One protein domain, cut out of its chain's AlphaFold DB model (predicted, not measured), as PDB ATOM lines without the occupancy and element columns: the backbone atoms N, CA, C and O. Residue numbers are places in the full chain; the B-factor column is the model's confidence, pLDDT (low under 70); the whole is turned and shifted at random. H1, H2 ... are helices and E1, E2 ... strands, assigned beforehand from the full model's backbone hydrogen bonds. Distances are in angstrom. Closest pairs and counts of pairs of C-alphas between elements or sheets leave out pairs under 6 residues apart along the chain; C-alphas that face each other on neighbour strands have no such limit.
ATOM      1  N   THR A   3      19.122 -45.791 -12.236       92.81
ATOM      2  CA  THR A   3      19.651 -44.549 -11.656       92.81
ATOM      3  C   THR A   3      21.139 -44.735 -11.358       92.81
ATOM      4  O   THR A   3      21.579 -45.867 -11.192       92.81
ATOM      5  N   ASP A   4      21.916 -43.658 -11.298       92.44
ATOM      6  CA  ASP A   4      23.345 -43.706 -10.974       92.44
ATOM      7  C   ASP A   4      23.602 -42.925  -9.691       92.44
ATOM      8  O   ASP A   4      23.118 -41.796  -9.558       92.44
ATOM      9  N   LEU A   5      24.316 -43.537  -8.745       92.06
ATOM     10  CA  LEU A   5      24.715 -42.892  -7.497       92.06
ATOM     11  C   LEU A   5      26.207 -42.578  -7.532       92.06
ATOM     12  O   LEU A   5      27.038 -43.404  -7.148       92.06
ATOM     13  N   ASP A   6      26.520 -41.354  -7.944       91.94
ATOM     14  CA  ASP A   6      27.876 -40.818  -7.949       91.94
ATOM     15  C   ASP A   6      27.996 -39.649  -6.969       91.94
ATOM     16  O   ASP A   6      27.775 -38.480  -7.306       91.94
ATOM     17  N   THR A   7      28.314 -39.980  -5.720       92.44
ATOM     18  CA  THR A   7      28.426 -39.002  -4.631       92.44
ATOM     19  C   THR A   7      29.553 -38.007  -4.868       92.44
ATOM     20  O   THR A   7      29.382 -36.820  -4.601       92.44
ATOM     21  N   ASP A   8      30.676 -38.459  -5.428       92.38
ATOM     22  CA  ASP A   8      31.819 -37.592  -5.706       92.38
ATOM     23  C   ASP A   8      31.466 -36.560  -6.772       92.38
ATOM     24  O   ASP A   8      31.791 -35.380  -6.635       92.38
ATOM     25  N   TRP A   9      30.767 -36.965  -7.831       91.81
ATOM     26  CA  TRP A   9      30.304 -36.031  -8.848       91.81
ATOM     27  C   TRP A   9      29.252 -35.064  -8.291       91.81
ATOM     28  O   TRP A   9      29.340 -33.865  -8.559       91.81
ATOM     29  N   LEU A  10      28.295 -35.539  -7.485       92.00
ATOM     30  CA  LEU A  10      27.290 -34.678  -6.846       92.00
ATOM     31  C   LEU A  10      27.938 -33.593  -5.973       92.00
ATOM     32  O   LEU A  10      27.593 -32.417  -6.111       92.00
ATOM     33  N   ILE A  11      28.923 -33.958  -5.152       94.44
ATOM     34  CA  ILE A  11      29.646 -33.026  -4.274       94.44
ATOM     35  C   ILE A  11      30.490 -32.047  -5.096       94.44
ATOM     36  O   ILE A  11      30.388 -30.831  -4.916       94.44
ATOM     37  N   ASN A  12      31.308 -32.561  -6.017       94.31
ATOM     38  CA  ASN A  12      32.345 -31.764  -6.673       94.31
ATOM     39  C   ASN A  12      31.833 -30.942  -7.863       94.31
ATOM     40  O   ASN A  12      32.426 -29.917  -8.182       94.31
ATOM     41  N   GLN A  13      30.770 -31.383  -8.543       92.62
ATOM     42  CA  GLN A  13      30.255 -30.728  -9.756       92.62
ATOM     43  C   GLN A  13      28.938 -29.988  -9.531       92.62
ATOM     44  O   GLN A  13      28.603 -29.080 -10.295       92.62
ATOM     45  N   ARG A  14      28.146 -30.401  -8.534       91.69
ATOM     46  CA  ARG A  14      26.821 -29.821  -8.269       91.69
ATOM     47  C   ARG A  14      26.672 -29.219  -6.878       91.69
ATOM     48  O   ARG A  14      25.714 -28.475  -6.696       91.69
ATOM     49  N   HIS A  15      27.588 -29.504  -5.950       94.94
ATOM     50  CA  HIS A  15      27.495 -29.107  -4.541       94.94
ATOM     51  C   HIS A  15      26.184 -29.567  -3.892       94.94
ATOM     52  O   HIS A  15      25.515 -28.806  -3.199       94.94
ATOM     53  N   ARG A  16      25.807 -30.814  -4.183       93.31
ATOM     54  CA  ARG A  16      24.554 -31.436  -3.753       93.31
ATOM     55  C   ARG A  16      24.797 -32.545  -2.749       93.31
ATOM     56  O   ARG A  16      25.877 -33.138  -2.722       93.31
ATOM     57  N   ASP A  17      23.766 -32.839  -1.970       92.81
ATOM     58  CA  ASP A  17      23.727 -33.998  -1.089       92.81
ATOM     59  C   ASP A  17      22.899 -35.141  -1.707       92.81
ATOM     60  O   ASP A  17      22.512 -35.106  -2.879       92.81
ATOM     61  N   LEU A  18      22.666 -36.198  -0.927       91.81
ATOM     62  CA  LEU A  18      21.894 -37.355  -1.378       91.81
ATOM     63  C   LEU A  18      20.408 -37.044  -1.599       91.81
ATOM     64  O   LEU A  18      19.778 -37.747  -2.381       91.81
ATOM     65  N   ASN A  19      19.843 -36.019  -0.960       92.19
ATOM     66  CA  ASN A  19      18.431 -35.661  -1.120       92.19
ATOM     67  C   ASN A  19      18.127 -35.158  -2.533       92.19
ATOM     68  O   ASN A  19      17.009 -35.315  -3.014       92.19
ATOM     69  N   ASP A  20      19.124 -34.611  -3.226       90.50
ATOM     70  CA  ASP A  20      18.989 -34.211  -4.627       90.50
ATOM     71  C   ASP A  20      19.125 -35.383  -5.617       90.50
ATOM     72  O   ASP A  20      18.968 -35.201  -6.833       90.50
ATOM     73  N   TRP A  21      19.454 -36.585  -5.138       92.88
ATOM     74  CA  TRP A  21      19.540 -37.776  -5.969       92.88
ATOM     75  C   TRP A  21      18.163 -38.421  -6.136       92.88
ATOM     76  O   TRP A  21      17.552 -38.909  -5.186       92.88
ATOM     77  N   ASN A  22      17.712 -38.527  -7.388       91.12
ATOM     78  CA  ASN A  22      16.416 -39.125  -7.720       91.12
ATOM     79  C   ASN A  22      16.260 -40.588  -7.258       91.12
ATOM     80  O   ASN A  22      15.141 -41.094  -7.185       91.12
ATOM     81  N   GLY A  23      17.359 -41.284  -6.956       93.75
ATOM     82  CA  GLY A  23      17.325 -42.673  -6.523       93.75
ATOM     83  C   GLY A  23      16.587 -42.889  -5.209       93.75
ATOM     84  O   GLY A  23      16.007 -43.959  -5.043       93.75
ATOM     85  N   ILE A  24      16.525 -41.888  -4.322       95.56
ATOM     86  CA  ILE A  24      15.768 -41.985  -3.062       95.56
ATOM     87  C   ILE A  24      14.283 -42.251  -3.342       95.56
ATOM     88  O   ILE A  24      13.706 -43.222  -2.835       95.56
ATOM     89  N   ASP A  25      13.675 -41.439  -4.206       96.31
ATOM     90  CA  ASP A  25      12.263 -41.580  -4.566       96.31
ATOM     91  C   ASP A  25      12.015 -42.832  -5.412       96.31
ATOM     92  O   ASP A  25      11.023 -43.537  -5.221       96.31
ATOM     93  N   ILE A  26      12.945 -43.166  -6.312       96.62
ATOM     94  CA  ILE A  26      12.856 -44.370  -7.151       96.62
ATOM     95  C   ILE A  26      12.859 -45.636  -6.290       96.62
ATOM     96  O   ILE A  26      12.033 -46.526  -6.503       96.62
ATOM     97  N   ILE A  27      13.767 -45.732  -5.315       96.88
ATOM     98  CA  ILE A  27      13.836 -46.866  -4.385       96.88
ATOM     99  C   ILE A  27      12.528 -46.963  -3.596       96.88
ATOM    100  O   ILE A  27      11.952 -48.048  -3.498       96.88
ATOM    101  N   SER A  28      12.020 -45.834  -3.103       97.50
ATOM    102  CA  SER A  28      10.756 -45.772  -2.361       97.50
ATOM    103  C   SER A  28       9.566 -46.244  -3.202       97.50
ATOM    104  O   SER A  28       8.761 -47.057  -2.743       97.50
ATOM    105  N   MET A  29       9.482 -45.810  -4.463       98.00
ATOM    106  CA  MET A  29       8.458 -46.242  -5.416       98.00
ATOM    107  C   MET A  29       8.530 -47.750  -5.685       98.00
ATOM    108  O   MET A  29       7.514 -48.440  -5.604       98.00
ATOM    109  N   ILE A  30       9.717 -48.285  -5.984       98.06
ATOM    110  CA  ILE A  30       9.895 -49.722  -6.243       98.06
ATOM    111  C   ILE A  30       9.543 -50.549  -5.004       98.06
ATOM    112  O   ILE A  30       8.860 -51.567  -5.123       98.06
ATOM    113  N   ASN A  31       9.940 -50.097  -3.815       98.00
ATOM    114  CA  ASN A  31       9.569 -50.749  -2.564       98.00
ATOM    115  C   ASN A  31       8.044 -50.766  -2.371       98.00
ATOM    116  O   ASN A  31       7.466 -51.797  -2.031       98.00
ATOM    117  N   LYS A  32       7.367 -49.650  -2.663       98.50
ATOM    118  CA  LYS A  32       5.904 -49.581  -2.604       98.50
ATOM    119  C   LYS A  32       5.240 -50.563  -3.573       98.50
ATOM    120  O   LYS A  32       4.286 -51.227  -3.178       98.50
ATOM    121  N   LEU A  33       5.754 -50.697  -4.797       98.06
ATOM    122  CA  LEU A  33       5.250 -51.663  -5.783       98.06
ATOM    123  C   LEU A  33       5.414 -53.110  -5.308       98.06
ATOM    124  O   LEU A  33       4.477 -53.896  -5.443       98.06
ATOM    125  N   LYS A  34       6.558 -53.445  -4.702       97.94
ATOM    126  CA  LYS A  34       6.783 -54.763  -4.091       97.94
ATOM    127  C   LYS A  34       5.781 -55.050  -2.975       97.94
ATOM    128  O   LYS A  34       5.134 -56.086  -2.998       97.94
ATOM    129  N   ILE A  35       5.559 -54.096  -2.065       98.31
ATOM    130  CA  ILE A  35       4.543 -54.212  -1.000       98.31
ATOM    131  C   ILE A  35       3.130 -54.427  -1.575       98.31
ATOM    132  O   ILE A  35       2.306 -55.097  -0.959       98.31
ATOM    133  N   MET A  36       2.840 -53.879  -2.756       98.50
ATOM    134  CA  MET A  36       1.565 -54.059  -3.465       98.50
ATOM    135  C   MET A  36       1.471 -55.382  -4.253       98.50
ATOM    136  O   MET A  36       0.494 -55.585  -4.968       98.50
ATOM    137  N   GLY A  37       2.459 -56.273  -4.134       98.19
ATOM    138  CA  GLY A  37       2.475 -57.596  -4.766       98.19
ATOM    139  C   GLY A  37       3.177 -57.657  -6.125       98.19
ATOM    140  O   GLY A  37       3.172 -58.703  -6.770       98.19
ATOM    141  N   ASN A  38       3.798 -56.567  -6.591       96.00
ATOM    142  CA  ASN A  38       4.599 -56.599  -7.813       96.00
ATOM    143  C   ASN A  38       6.037 -57.047  -7.516       96.00
ATOM    144  O   ASN A  38       6.946 -56.228  -7.360       96.00
ATOM    145  N   GLU A  39       6.256 -58.361  -7.495       94.69
ATOM    146  CA  GLU A  39       7.575 -58.953  -7.223       94.69
ATOM    147  C   GLU A  39       8.626 -58.658  -8.305       94.69
ATOM    148  O   GLU A  39       9.828 -58.666  -8.028       94.69
ATOM    149  N   ASN A  40       8.178 -58.327  -9.521       93.81
ATOM    150  CA  ASN A  40       9.042 -58.058 -10.671       93.81
ATOM    151  C   ASN A  40       9.591 -56.619 -10.696       93.81
ATOM    152  O   ASN A  40      10.520 -56.326 -11.454       93.81
ATOM    153  N   ALA A  41       9.034 -55.703  -9.896       95.44
ATOM    154  CA  ALA A  41       9.504 -54.325  -9.829       95.44
ATOM    155  C   ALA A  41      10.941 -54.271  -9.281       95.44
ATOM    156  O   ALA A  41      11.228 -54.779  -8.197       95.44
ATOM    157  N   ARG A  42      11.857 -53.628 -10.018       95.12
ATOM    158  CA  ARG A  42      13.272 -53.502  -9.633       95.12
ATOM    159  C   ARG A  42      13.866 -52.132  -9.953       95.12
ATOM    160  O   ARG A  42      13.540 -51.508 -10.971       95.12
ATOM    161  N   VAL A  43      14.784 -51.694  -9.098       95.62
ATOM    162  CA  VAL A  43      15.701 -50.571  -9.333       95.62
ATOM    163  C   VAL A  43      17.097 -51.133  -9.593       95.62
ATOM    164  O   VAL A  43      17.501 -52.102  -8.958       95.62
ATOM    165  N   ILE A  44      17.809 -50.545 -10.547       94.62
ATOM    166  CA  ILE A  44      19.201 -50.851 -10.868       94.62
ATOM    167  C   ILE A  44      19.983 -49.571 -10.601       94.62
ATOM    168  O   ILE A  44      19.723 -48.549 -11.240       94.62
ATOM    169  N   VAL A  45      20.893 -49.630  -9.631       93.06
ATOM    170  CA  VAL A  45      21.787 -48.520  -9.294       93.06
ATOM    171  C   VAL A  45      23.122 -48.774  -9.984       93.06
ATOM    172  O   VAL A  45      23.810 -49.738  -9.651       93.06
ATOM    173  N   SER A  46      23.471 -47.953 -10.969       89.69
ATOM    174  CA  SER A  46      24.792 -47.970 -11.592       89.69
ATOM    175  C   SER A  46      25.762 -47.055 -10.846       89.69
ATOM    176  O   SER A  46      25.360 -46.201 -10.053       89.69
ATOM    177  N   GLN A  47      27.053 -47.258 -11.102       86.56
ATOM    178  CA  GLN A  47      28.122 -46.377 -10.649       86.56
ATOM    179  C   GLN A  47      29.178 -46.250 -11.740       86.56
ATOM    180  O   GLN A  47      29.426 -47.191 -12.503       86.56
ATOM    181  N   GLY A  48      29.822 -45.085 -11.807       81.69
ATOM    182  CA  GLY A  48      30.954 -44.852 -12.706       81.69
ATOM    183  C   GLY A  48      30.587 -44.823 -14.192       81.69
ATOM    184  O   GLY A  48      31.480 -44.853 -15.040       81.69
ATOM    185  N   LYS A  49      29.294 -44.757 -14.525       86.38
ATOM    186  CA  LYS A  49      28.809 -44.560 -15.894       86.38
ATOM    187  C   LYS A  49      28.818 -43.069 -16.249       86.38
ATOM    188  O   LYS A  49      29.207 -42.204 -15.464       86.38
ATOM    189  N   GLY A  50      28.429 -42.759 -17.480       84.12
ATOM    190  CA  GLY A  50      28.261 -41.379 -17.918       84.12
ATOM    191  C   GLY A  50      29.503 -40.651 -18.378       84.12
ATOM    192  O   GLY A  50      29.452 -39.431 -18.519       84.12
ATOM    193  N   VAL A  51      30.582 -41.381 -18.656       88.38
ATOM    194  CA  VAL A  51      31.777 -40.845 -19.309       88.38
ATOM    195  C   VAL A  51      31.552 -40.815 -20.821       88.38
ATOM    196  O   VAL A  51      31.242 -41.837 -21.434       88.38
ATOM    197  N   ARG A  52      31.672 -39.633 -21.420       86.56
ATOM    198  CA  ARG A  52      31.576 -39.419 -22.868       86.56
ATOM    199  C   ARG A  52      32.938 -39.616 -23.540       86.56
ATOM    200  O   ARG A  52      33.966 -39.675 -22.875       86.56
ATOM    201  N   LEU A  53      32.943 -39.674 -24.874       88.19
ATOM    202  CA  LEU A  53      34.168 -39.833 -25.675       88.19
ATOM    203  C   LEU A  53      35.192 -38.706 -25.458       88.19
ATOM    204  O   LEU A  53      36.385 -38.931 -25.609       88.19
ATOM    205  N   ASP A  54      34.729 -37.512 -25.088       91.69
ATOM    206  CA  ASP A  54      35.570 -36.351 -24.771       91.69
ATOM    207  C   ASP A  54      36.072 -36.334 -23.312       91.69
ATOM    208  O   ASP A  54      36.712 -35.375 -22.888       91.69
ATOM    209  N   GLY A  55      35.773 -37.374 -22.528       88.12
ATOM    210  CA  GLY A  55      36.146 -37.483 -21.117       88.12
ATOM    211  C   GLY A  55      35.225 -36.730 -20.155       88.12
ATOM    212  O   GLY A  55      35.385 -36.859 -18.940       88.12
ATOM    213  N   THR A  56      34.231 -35.980 -20.644       89.25
ATOM    214  CA  THR A  56      33.255 -35.329 -19.761       89.25
ATOM    215  C   THR A  56      32.357 -36.368 -19.094       89.25
ATOM    216  O   THR A  56      31.931 -37.348 -19.711       89.25
ATOM    217  N   LYS A  57      32.056 -36.155 -17.809       87.81
ATOM    218  CA  LYS A  57      31.236 -37.066 -17.007       87.81
ATOM    219  C   LYS A  57      29.902 -36.431 -16.642       87.81
ATOM    220  O   LYS A  57      29.860 -35.347 -16.060       87.81
ATOM    221  N   ASN A  58      28.813 -37.129 -16.948       87.31
ATOM    222  CA  ASN A  58      27.476 -36.833 -16.446       87.31
ATOM    223  C   ASN A  58      26.783 -38.147 -16.029       87.31
ATOM    224  O   ASN A  58      26.321 -38.888 -16.909       87.31
ATOM    225  N   PRO A  59      26.681 -38.412 -14.713       81.12
ATOM    226  CA  PRO A  59      26.043 -39.604 -14.154       81.12
ATOM    227  C   PRO A  59      24.583 -39.793 -14.577       81.12
ATOM    228  O   PRO A  59      24.083 -40.898 -14.534       81.12
ATOM    229  N   HIS A  60      23.889 -38.753 -15.046       76.94
ATOM    230  CA  HIS A  60      22.500 -38.845 -15.518       76.94
ATOM    231  C   HIS A  60      22.373 -38.989 -17.042       76.94
ATOM    232  O   HIS A  60      21.344 -38.657 -17.628       76.94
ATOM    233  N   SER A  61      23.426 -39.433 -17.723       80.44
ATOM    234  CA  SER A  61      23.365 -39.704 -19.161       80.44
ATOM    235  C   SER A  61      22.784 -41.090 -19.457       80.44
ATOM    236  O   SER A  61      22.837 -41.991 -18.628       80.44
ATOM    237  N   TRP A  62      22.292 -41.294 -20.682       76.19
ATOM    238  CA  TRP A  62      21.703 -42.565 -21.133       76.19
ATOM    239  C   TRP A  62      22.603 -43.798 -20.964       76.19
ATOM    240  O   TRP A  62      22.098 -44.912 -20.898       76.19
ATOM    241  N   SER A  63      23.918 -43.607 -20.835       82.88
ATOM    242  CA  SER A  63      24.883 -44.692 -20.615       82.88
ATOM    243  C   SER A  63      24.732 -45.441 -19.281       82.88
ATOM    244  O   SER A  63      25.396 -46.459 -19.086       82.88
ATOM    245  N   ILE A  64      23.884 -44.965 -18.361       87.50
ATOM    246  CA  ILE A  64      23.546 -45.699 -17.129       87.50
ATOM    247  C   ILE A  64      22.693 -46.937 -17.397       87.50
ATOM    248  O   ILE A  64      22.680 -47.870 -16.595       87.50
ATOM    249  N   MET A  65      21.950 -46.937 -18.507       90.06
ATOM    250  CA  MET A  65      21.092 -48.047 -18.881       90.06
ATOM    251  C   MET A  65      21.923 -49.109 -19.593       90.06
ATOM    252  O   MET A  65      22.486 -48.864 -20.659       90.06
ATOM    253  N   ASP A  66      21.936 -50.312 -19.029       91.06
ATOM    254  CA  ASP A  66      22.380 -51.493 -19.756       91.06
ATOM    255  C   ASP A  66      21.302 -51.890 -20.779       91.06
ATOM    256  O   ASP A  66      20.157 -52.181 -20.416       91.06
ATOM    257  N   SER A  67      21.656 -51.840 -22.065       92.12
ATOM    258  CA  SER A  67      20.710 -52.065 -23.162       92.12
ATOM    259  C   SER A  67      20.209 -53.506 -23.227       92.12
ATOM    260  O   SER A  67      19.043 -53.710 -23.557       92.12
ATOM    261  N   GLU A  68      21.039 -54.491 -22.883       94.56
ATOM    262  CA  GLU A  68      20.648 -55.902 -22.883       94.56
ATOM    263  C   GLU A  68      19.677 -56.181 -21.734       94.56
ATOM    264  O   GLU A  68      18.601 -56.743 -21.943       94.56
ATOM    265  N   VAL A  69      19.985 -55.683 -20.532       93.88
ATOM    266  CA  VAL A  69      19.089 -55.801 -19.369       93.88
ATOM    267  C   VAL A  69      17.748 -55.109 -19.623       93.88
ATOM    268  O   VAL A  69      16.702 -55.610 -19.200       93.88
ATOM    269  N   CYS A  70      17.763 -53.951 -20.288       93.56
ATOM    270  CA  CYS A  70      16.552 -53.214 -20.636       93.56
ATOM    271  C   CYS A  70      15.712 -53.959 -21.682       93.56
ATOM    272  O   CYS A  70      14.509 -54.126 -21.489       93.56
ATOM    273  N   LEU A  71      16.343 -54.452 -22.750       95.06
ATOM    274  CA  LEU A  71      15.659 -55.193 -23.806       95.06
ATOM    275  C   LEU A  71      15.032 -56.483 -23.271       95.06
ATOM    276  O   LEU A  71      13.853 -56.730 -23.516       95.06
ATOM    277  N   ASN A  72      15.777 -57.256 -22.478       94.44
ATOM    278  CA  ASN A  72      15.262 -58.478 -21.863       94.44
ATOM    279  C   ASN A  72      14.073 -58.177 -20.943       94.44
ATOM    280  O   ASN A  72      13.060 -58.865 -21.009       94.44
ATOM    281  N   TRP A  73      14.137 -57.096 -20.155       93.50
ATOM    282  CA  TRP A  73      12.995 -56.653 -19.349       93.50
ATOM    283  C   TRP A  73      11.761 -56.325 -20.201       93.50
ATOM    284  O   TRP A  73      10.648 -56.679 -19.814       93.50
ATOM    285  N   MET A  74      11.938 -55.652 -21.343       93.81
ATOM    286  CA  MET A  74      10.830 -55.339 -22.250       93.81
ATOM    287  C   MET A  74      10.195 -56.615 -22.805       93.81
ATOM    288  O   MET A  74       8.979 -56.758 -22.721       93.81
ATOM    289  N   ILE A  75      11.004 -57.548 -23.313       95.69
ATOM    290  CA  ILE A  75      10.533 -58.830 -23.861       95.69
ATOM    291  C   ILE A  75       9.771 -59.616 -22.784       95.69
ATOM    292  O   ILE A  75       8.603 -59.940 -22.974       95.69
ATOM    293  N   GLU A  76      10.367 -59.803 -21.602       92.62
ATOM    294  CA  GLU A  76       9.736 -60.479 -20.454       92.62
ATOM    295  C   GLU A  76       8.428 -59.822 -19.992       92.62
ATOM    296  O   GLU A  76       7.601 -60.476 -19.355       92.62
ATOM    297  N   THR A  77       8.266 -58.516 -20.219       91.25
ATOM    298  CA  THR A  77       7.075 -57.763 -19.806       91.25
ATOM    299  C   THR A  77       5.973 -57.825 -20.860       91.25
ATOM    300  O   THR A  77       4.807 -57.866 -20.486       91.25
ATOM    301  N   PHE A  78       6.318 -57.824 -22.150       93.44
ATOM    302  CA  PHE A  78       5.345 -57.848 -23.247       93.44
ATOM    303  C   PHE A  78       4.882 -59.255 -23.637       93.44
ATOM    304  O   PHE A  78       3.812 -59.387 -24.221       93.44
ATOM    305  N   GLU A  79       5.668 -60.290 -23.336       90.06
ATOM    306  CA  GLU A  79       5.313 -61.691 -23.608       90.06
ATOM    307  C   GLU A  79       4.542 -62.368 -22.455       90.06
ATOM    308  O   GLU A  79       4.190 -63.544 -22.557       90.06
ATOM    309  N   LYS A  80       4.276 -61.637 -21.364       64.06
ATOM    310  CA  LYS A  80       3.396 -62.052 -20.258       64.06
ATOM    311  C   LYS A  80       1.953 -61.630 -20.504       64.06
ATOM    312  O   LYS A  80       1.066 -62.428 -20.128       64.06
TER     313      LYS A  80
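This is residues 3 to 80 of the 80 residues of an uncharacterized protein of Flavobacterium psychrophilum (UniProt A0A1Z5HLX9). Three separate helices spread loosely round a thin middle, where residues 3 to 4 pair in parallel with residues 45 to 46 of the short strand E1; H2 and H3 are on opposite sides of it and H1 is toward one end. A long loop, residues 47 to 66, leads from E1 to H3. The 78 printed residues hold H1, H2, E1 and H3 in that order, mostly helix, with under half in named elements. The whole is loose, radius of gyration of the C-alphas 14.8 A, and only just flat, spanning 42 by 28 by 12 A.

Start at H1, residues 7 to 14; it is apart from H2, residues 23 to 35. Next find E1, residues 44 to 46, which pairs with no named strand; its closest C-alphas to H2 are Val 45 and Gly 23, 7.9 A apart. H3, residues 67 to 78, is apart from H1, H2 and E1. In H1, H2 and H3 every O i to N i+4 pair is within hydrogen-bond range.

Find C-alpha 7 at (28.426, -39.002, -4.631); H1 runs 10.0 A from there. H2 spans 18.1 A, E1 6.3 A and H3 16.4 A, ending at C-alpha 78, (5.345, -57.848, -23.247).

The farthest C-alphas, Gly 37 and Asp 54, are 44.1 A apart. The printed part has no cut; the link from E1 to H3 is long. Residue 80 is under pLDDT 70.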